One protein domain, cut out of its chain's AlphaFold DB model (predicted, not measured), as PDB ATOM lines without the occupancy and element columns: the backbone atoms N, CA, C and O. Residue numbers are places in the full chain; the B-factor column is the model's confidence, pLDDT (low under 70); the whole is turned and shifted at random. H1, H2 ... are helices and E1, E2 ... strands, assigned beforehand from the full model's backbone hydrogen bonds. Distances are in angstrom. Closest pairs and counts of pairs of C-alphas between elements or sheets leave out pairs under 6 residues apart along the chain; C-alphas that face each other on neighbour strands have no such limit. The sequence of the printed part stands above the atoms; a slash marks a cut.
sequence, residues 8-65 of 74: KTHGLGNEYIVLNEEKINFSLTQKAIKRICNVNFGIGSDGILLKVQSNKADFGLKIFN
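AT A GLANCE: This is residues 8 to 65 of the 74 residues of a protein of Clostridium carboxidivorans P7 (UniProt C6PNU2). A strongly twisted sheet of four strands has one short helix, H1, packed on one of its faces, near the end of the sheet where E3 begins and E4 ends. The strands form two hairpins, E1 with E2 and E3 with E4, joined side by side through E2 and E3. The 58 printed residues hold E1, E2, H1, E3 and E4 along the chain; the sheet runs E1, E2, E3, E4 and is mixed, and the class is mixed, helices and strands. The whole is only just compact, close to loose, with a radius of gyration of the C-alphas of 11.9 A and spans of 38 by 28 by 16 A.

HOW THE PARTS SIT: Inner strands E2, residues 14 to 20, and E3, residues 47 to 52, are parallel at 30 degrees, with N 19 and O 49 2.9 A apart, within hydrogen-bond range. Edge strand E4, residues 60 to 64, is antiparallel to E3 at 157 degrees, with N 50 and O 62 at 2.9 A. Edge strand E1, residues 8 to 11, is antiparallel to E2 at 134 degrees, with N 9 and O 16 at 3.1 A. E1 is apart from E3 and E4. H1, residues 30 to 37, is on the sheet at a height of 8.6 A, only just over E3, on which 3 of its C-alphas fall; it runs slantwise to the strands, at 55 degrees to E3 on the local plane. Its closest C-alphas to E3 are those of Cys 37 and Gly 47, 6.4 A apart. E2, H1 and E3 form a strand-helix-strand unit, two parallel neighbour strands with a helix between, and its crossover is right-handed. In H1 every O i to N i+4 pair is within hydrogen-bond range.

IN THESE COORDINATES: E2 spans 19.4 A, E3 15.6 A, E4 13.4 A, E1 10.8 A and H1 10.6 A. E1 begins at C-alpha 8 (11.094, 1.805, 37.886), and E4 ends at C-alpha 64 (6.405, 10.294, 27.350).

THE WHOLE: The two C-alphas farthest apart, those of Asn 40 and Lys 56, are 38.6 A apart. The printed part has no cut, no link is long, and no printed residue is under 70 in pLDDT.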
ATOM      1  N   LYS A   8      12.039   2.599  38.679       98.31
ATOM      2  CA  LYS A   8      11.094   1.805  37.886       98.31
ATOM      3  C   LYS A   8       9.939   1.384  38.786       98.31
ATOM      4  O   LYS A   8      10.166   0.882  39.882       98.31
ATOM      5  N   THR A   9       8.716   1.627  38.339       98.25
ATOM      6  CA  THR A   9       7.493   1.294  39.077       98.25
ATOM      7  C   THR A   9       6.378   0.932  38.104       98.25
ATOM      8  O   THR A   9       6.516   1.161  36.903       98.25
ATOM      9  N   HIS A  10       5.275   0.379  38.601       98.44
ATOM     10  CA  HIS A  10       4.103   0.092  37.784       98.44
ATOM     11  C   HIS A  10       2.798   0.372  38.531       98.44
ATOM     12  O   HIS A  10       2.711   0.231  39.751       98.44
ATOM     13  N   GLY A  11       1.755   0.704  37.773       96.69
ATOM     14  CA  GLY A  11       0.370   0.702  38.238       96.69
ATOM     15  C   GLY A  11      -0.405  -0.377  37.493       96.69
ATOM     16  O   GLY A  11      -0.576  -0.267  36.287       96.69
ATOM     17  N   LEU A  12      -0.832  -1.440  38.185       97.75
ATOM     18  CA  LEU A  12      -1.585  -2.562  37.585       97.75
ATOM     19  C   LEU A  12      -0.941  -3.179  36.320       97.75
ATOM     20  O   LEU A  12      -1.640  -3.685  35.449       97.75
ATOM     21  N   GLY A  13       0.389  -3.140  36.221       96.88
ATOM     22  CA  GLY A  13       1.151  -3.679  35.091       96.88
ATOM     23  C   GLY A  13       1.582  -2.639  34.054       96.88
ATOM     24  O   GLY A  13       2.452  -2.956  33.262       96.88
ATOM     25  N   ASN A  14       1.054  -1.410  34.100       97.38
ATOM     26  CA  ASN A  14       1.539  -0.303  33.273       97.38
ATOM     27  C   ASN A  14       2.832   0.269  33.884       97.38
ATOM     28  O   ASN A  14       2.790   0.895  34.952       97.38
ATOM     29  N   GLU A  15       3.974  -0.021  33.262       98.12
ATOM     30  CA  GLU A  15       5.314   0.243  33.792       98.12
ATOM     31  C   GLU A  15       5.859   1.618  33.384       98.12
ATOM     32  O   GLU A  15       5.900   1.972  32.208       98.12
ATOM     33  N   TYR A  16       6.429   2.356  34.338       98.38
ATOM     34  CA  TYR A  16       7.065   3.648  34.086       98.38
ATOM     35  C   TYR A  16       8.481   3.735  34.640       98.38
ATOM     36  O   TYR A  16       8.784   3.258  35.739       98.38
ATOM     37  N   ILE A  17       9.329   4.455  33.901       98.56
ATOM     38  CA  ILE A  17      10.570   5.024  34.423       98.56
ATOM     39  C   ILE A  17      10.300   6.444  34.909       98.56
ATOM     40  O   ILE A  17       9.891   7.311  34.141       98.56
ATOM     41  N   VAL A  18      10.548   6.693  36.191       98.44
ATOM     42  CA  VAL A  18      10.373   8.003  36.818       98.44
ATOM     43  C   VAL A  18      11.716   8.721  36.888       98.44
ATOM     44  O   VAL A  18      12.691   8.189  37.428       98.44
ATOM     45  N   LEU A  19      11.753   9.943  36.356       98.38
ATOM     46  CA  LEU A  19      12.925  10.812  36.306       98.38
ATOM     47  C   LEU A  19      12.613  12.194  36.888       98.38
ATOM     48  O   LEU A  19      11.474  12.660  36.872       98.38
ATOM     49  N   ASN A  20      13.654  12.871  37.367       97.81
ATOM     50  CA  ASN A  20      13.605  14.280  37.750       97.81
ATOM     51  C   ASN A  20      14.492  15.081  36.792       97.81
ATOM     52  O   ASN A  20      15.697  14.829  36.742       97.81
ATOM     53  N   GLU A  21      13.903  16.034  36.066       97.12
ATOM     54  CA  GLU A  21      14.587  16.851  35.053       97.12
ATOM     55  C   GLU A  21      15.840  17.544  35.608       97.12
ATOM     56  O   GLU A  21      16.879  17.568  34.959       97.12
ATOM     57  N   GLU A  22      15.803  17.997  36.862       95.88
ATOM     58  CA  GLU A  22      16.933  18.682  37.508       95.88
ATOM     59  C   GLU A  22      18.077  17.751  37.935       95.88
ATOM     60  O   GLU A  22      19.134  18.207  38.372       95.88
ATOM     61  N   LYS A  23      17.847  16.435  37.913       96.25
ATOM     62  CA  LYS A  23      18.805  15.420  38.379       96.25
ATOM     63  C   LYS A  23      19.399  14.603  37.241       96.25
ATOM     64  O   LYS A  23      20.275  13.781  37.503       96.25
ATOM     65  N   ILE A  24      18.942  14.828  36.010       95.69
ATOM     66  CA  ILE A  24      19.518  14.205  34.825       95.69
ATOM     67  C   ILE A  24      20.485  15.160  34.127       95.69
ATOM     68  O   ILE A  24      20.254  16.359  34.037       95.69
ATOM     69  N   ASN A  25      21.585  14.618  33.613       95.19
ATOM     70  CA  ASN A  25      22.597  15.365  32.851       95.19
ATOM     71  C   ASN A  25      22.513  15.111  31.336       95.19
ATOM     72  O   ASN A  25      23.489  15.305  30.613       95.19
ATOM     73  N   PHE A  26      21.355  14.659  30.856       94.88
ATOM     74  CA  PHE A  26      21.083  14.407  29.445       94.88
ATOM     75  C   PHE A  26      19.694  14.925  29.071       94.88
ATOM     76  O   PHE A  26      18.810  15.036  29.917       94.88
ATOM     77  N   SER A  27      19.485  15.200  27.786       94.81
ATOM     78  CA  SER A  27      18.177  15.600  27.269       94.81
ATOM     79  C   SER A  27      17.354  14.380  26.854       94.81
ATOM     80  O   SER A  27      17.838  13.512  26.121       94.81
ATOM     81  N   LEU A  28      16.081  14.345  27.251       95.81
ATOM     82  CA  LEU A  28      15.109  13.337  26.816       95.81
ATOM     83  C   LEU A  28      14.637  13.601  25.378       95.81
ATOM     84  O   LEU A  28      13.504  13.982  25.118       95.81
ATOM     85  N   THR A  29      15.542  13.407  24.420       97.62
ATOM     86  CA  THR A  29      15.197  13.395  22.991       97.62
ATOM     87  C   THR A  29      14.345  12.171  22.648       97.62
ATOM     88  O   THR A  29      14.450  11.140  23.313       97.62
ATOM     89  N   GLN A  30      13.592  12.212  21.543       98.00
ATOM     90  CA  GLN A  30      12.825  11.051  21.065       98.00
ATOM     91  C   GLN A  30      13.695   9.787  20.921       98.00
ATOM     92  O   GLN A  30      13.274   8.687  21.274       98.00
ATOM     93  N   LYS A  31      14.942   9.934  20.451       98.31
ATOM     94  CA  LYS A  31      15.903   8.825  20.346       98.31
ATOM     95  C   LYS A  31      16.288   8.266  21.720       98.31
ATOM     96  O   LYS A  31      16.377   7.048  21.867       98.31
ATOM     97  N   ALA A  32      16.518   9.134  22.706       97.94
ATOM     98  CA  ALA A  32      16.825   8.720  24.072       97.94
ATOM     99  C   ALA A  32      15.634   7.992  24.709       97.94
ATOM    100  O   ALA A  32      15.820   6.903  25.242       97.94
ATOM    101  N   ILE A  33      14.421   8.534  24.571       98.56
ATOM    102  CA  ILE A  33      13.188   7.929  25.093       98.56
ATOM    103  C   ILE A  33      12.978   6.536  24.486       98.56
ATOM    104  O   ILE A  33      12.913   5.557  25.227       98.56
ATOM    105  N   LYS A  34      13.005   6.411  23.149       98.56
ATOM    106  CA  LYS A  34      12.896   5.113  22.456       98.56
ATOM    107  C   LYS A  34      13.945   4.108  22.931       98.56
ATOM    108  O   LYS A  34      13.647   2.924  23.067       98.56
ATOM    109  N   ARG A  35      15.184   4.555  23.177       98.38
ATOM    110  CA  ARG A  35      16.254   3.680  23.676       98.38
ATOM    111  C   ARG A  35      16.011   3.246  25.117       98.38
ATOM    112  O   ARG A  35      16.243   2.080  25.408       98.38
ATOM    113  N   ILE A  36      15.572   4.149  25.991       98.25
ATOM    114  CA  ILE A  36      15.279   3.859  27.400       98.25
ATOM    115  C   ILE A  36      14.118   2.863  27.506       98.25
ATOM    116  O   ILE A  36      14.259   1.849  28.188       98.25
ATOM    117  N   CYS A  37      13.019   3.105  26.786       98.62
ATOM    118  CA  CYS A  37      11.813   2.277  26.850       98.62
ATOM    119  C   CYS A  37      11.948   0.925  26.128       98.62
ATOM    120  O   CYS A  37      11.119   0.042  26.326       98.62
ATOM    121  N   ASN A  38      12.974   0.725  25.292       98.56
ATOM    122  CA  ASN A  38      13.176  -0.546  24.600       98.56
ATOM    123  C   ASN A  38      13.428  -1.689  25.602       98.56
ATOM    124  O   ASN A  38      14.390  -1.642  26.360       98.56
ATOM    125  N   VAL A  39      12.611  -2.743  25.564       97.88
ATOM    126  CA  VAL A  39      12.679  -3.861  26.527       97.88
ATOM    127  C   VAL A  39      13.892  -4.780  26.357       97.88
ATOM    128  O   VAL A  39      14.292  -5.439  27.308       97.88
ATOM    129  N   ASN A  40      14.493  -4.827  25.165       98.19
ATOM    130  CA  ASN A  40      15.603  -5.741  24.869       98.19
ATOM    131  C   ASN A  40      16.973  -5.087  25.072       98.19
ATOM    132  O   ASN A  40      17.942  -5.750  25.427       98.19
ATOM    133  N   PHE A  41      17.070  -3.786  24.797       97.38
ATOM    134  CA  PHE A  41      18.340  -3.059  24.767       97.38
ATOM    135  C   PHE A  41      18.354  -1.794  25.639       97.38
ATOM    136  O   PHE A  41      19.374  -1.098  25.701       97.38
ATOM    137  N   GLY A  42      17.222  -1.463  26.255       97.69
ATOM    138  CA  GLY A  42      17.041  -0.369  27.200       97.69
ATOM    139  C   GLY A  42      16.749  -0.880  28.606       97.69
ATOM    140  O   GLY A  42      17.153  -1.978  28.975       97.69
ATOM    141  N   ILE A  43      16.046  -0.061  29.386       97.75
ATOM    142  CA  ILE A  43      15.545  -0.436  30.717       97.75
ATOM    143  C   ILE A  43      14.187  -1.153  30.589       97.75
ATOM    144  O   ILE A  43      13.869  -2.019  31.403       97.75
ATOM    145  N   GLY A  44      13.408  -0.820  29.552       98.38
ATOM    146  CA  GLY A  44      12.089  -1.391  29.289       98.38
ATOM    147  C   GLY A  44      10.991  -0.752  30.138       98.38
ATOM    148  O   GLY A  44      11.046  -0.817  31.367       98.38
ATOM    149  N   SER A  45      10.002  -0.135  29.490       98.44
ATOM    150  CA  SER A  45       8.831   0.470  30.144       98.44
ATOM    151  C   SER A  45       7.762   0.871  29.127       98.44
ATOM    152  O   SER A  45       8.090   1.148  27.972       98.44
ATOM    153  N   ASP A  46       6.527   1.041  29.594       98.25
ATOM    154  CA  ASP A  46       5.408   1.599  28.827       98.25
ATOM    155  C   ASP A  46       5.464   3.132  28.729       98.25
ATOM    156  O   ASP A  46       4.733   3.739  27.953       98.25
ATOM    157  N   GLY A  47       6.375   3.782  29.460       98.06
ATOM    158  CA  GLY A  47       6.663   5.199  29.282       98.06
ATOM    159  C   GLY A  47       7.632   5.782  30.304       98.06
ATOM    160  O   GLY A  47       8.183   5.089  31.163       98.06
ATOM    161  N   ILE A  48       7.818   7.099  30.222       98.62
ATOM    162  CA  ILE A  48       8.623   7.884  31.161       98.62
ATOM    163  C   ILE A  48       7.741   8.937  31.828       98.62
ATOM    164  O   ILE A  48       7.073   9.714  31.149       98.62
ATOM    165  N   LEU A  49       7.797   8.995  33.157       98.19
ATOM    166  CA  LEU A  49       7.249  10.084  33.960       98.19
ATOM    167  C   LEU A  49       8.384  11.045  34.310       98.19
ATOM    168  O   LEU A  49       9.286  10.696  35.072       98.19
ATOM    169  N   LEU A  50       8.353  12.255  33.756       98.19
ATOM    170  CA  LEU A  50       9.352  13.282  34.028       98.19
ATOM    171  C   LEU A  50       8.769  14.344  34.955       98.19
ATOM    172  O   LEU A  50       7.896  15.122  34.557       98.19
ATOM    173  N   LYS A  51       9.294  14.411  36.180       98.00
ATOM    174  CA  LYS A  51       9.052  15.542  37.073       98.00
ATOM    175  C   LYS A  51       9.770  16.772  36.514       98.00
ATOM    176  O   LYS A  51      10.992  16.742  36.360       98.00
ATOM    177  N   VAL A  52       9.012  17.833  36.264       97.44
ATOM    178  CA  VAL A  52       9.488  19.137  35.776       97.44
ATOM    179  C   VAL A  52       9.096  20.243  36.755       97.44
ATOM    180  O   VAL A  52       8.275  20.033  37.652       97.44
ATOM    181  N   GLN A  53       9.669  21.432  36.595       97.25
ATOM    182  CA  GLN A  53       9.261  22.600  37.375       97.25
ATOM    183  C   GLN A  53       7.833  23.051  37.028       97.25
ATOM    184  O   GLN A  53       7.358  22.878  35.903       97.25
ATOM    185  N   SER A  54       7.135  23.633  38.005       96.56
ATOM    186  CA  SER A  54       5.798  24.207  37.826       96.56
ATOM    187  C   SER A  54       5.706  25.565  38.501       96.56
ATOM    188  O   SER A  54       6.177  25.753  39.613       96.56
ATOM    189  N   ASN A  55       5.028  26.502  37.837       96.12
ATOM    190  CA  ASN A  55       4.777  27.840  38.377       96.12
ATOM    191  C   ASN A  55       3.480  27.918  39.206       96.12
ATOM    192  O   ASN A  55       3.146  28.988  39.705       96.12
ATOM    193  N   LYS A  56       2.694  26.832  39.277       96.69
ATOM    194  CA  LYS A  56       1.337  26.832  39.866       96.69
ATOM    195  C   LYS A  56       1.078  25.711  40.880       96.69
ATOM    196  O   LYS A  56       0.010  25.687  41.477       96.69
ATOM    197  N   ALA A  57       2.000  24.766  41.027       97.12
ATOM    198  CA  ALA A  57       1.875  23.599  41.899       97.12
ATOM    199  C   ALA A  57       3.267  23.181  42.388       97.12
ATOM    200  O   ALA A  57       4.262  23.685  41.870       97.12
ATOM    201  N   ASP A  58       3.337  22.221  43.311       97.88
ATOM    202  CA  ASP A  58       4.608  21.735  43.870       97.88
ATOM    203  C   ASP A  58       5.575  21.189  42.802       97.88
ATOM    204  O   ASP A  58       6.793  21.249  42.965       97.88
ATOM    205  N   PHE A  59       5.044  20.645  41.701       97.25
ATOM    206  CA  PHE A  59       5.801  20.243  40.516       97.25
ATOM    207  C   PHE A  59       4.888  20.095  39.294       97.25
ATOM    208  O   PHE A  59       3.659  20.067  39.392       97.25
ATOM    209  N   GLY A  60       5.503  20.014  38.117       96.44
ATOM    210  CA  GLY A  60       4.857  19.624  36.872       96.44
ATOM    211  C   GLY A  60       5.212  18.184  36.511       96.44
ATOM    212  O   GLY A  60       6.219  17.636  36.964       96.44
ATOM    213  N   LEU A  61       4.391  17.575  35.665       95.81
ATOM    214  CA  LEU A  61       4.621  16.235  35.143       95.81
ATOM    215  C   LEU A  61       4.480  16.262  33.623       95.81
ATOM    216  O   LEU A  61       3.455  16.723  33.115       95.81
ATOM    217  N   LYS A  62       5.491  15.735  32.934       96.69
ATOM    218  CA  LYS A  62       5.405  15.327  31.530       96.69
ATOM    219  C   LYS A  62       5.404  13.810  31.447       96.69
ATOM    220  O   LYS A  62       6.097  13.148  32.224       96.69
ATOM    221  N   ILE A  63       4.635  13.270  30.512       97.44
ATOM    222  CA  ILE A  63       4.515  11.830  30.290       97.44
ATOM    223  C   ILE A  63       4.946  11.557  28.858       97.44
ATOM    224  O   ILE A  63       4.371  12.121  27.934       97.44
ATOM    225  N   PHE A  64       5.945  10.700  28.675       98.00
ATOM    226  CA  PHE A  64       6.405  10.294  27.350       98.00
ATOM    227  C   PHE A  64       6.056   8.837  27.082       98.00
ATOM    228  O   PHE A  64       6.364   7.963  27.896       98.00
ATOM    229  N   ASN A  65       5.474   8.581  25.917       97.94
ATOM    230  CA  ASN A  65       5.218   7.240  25.412       97.94
ATOM    231  C   ASN A  65       6.519   6.590  24.897       97.94
ATOM    232  O   ASN A  65       7.509   7.289  24.646       97.94
TER     233      ASN A  65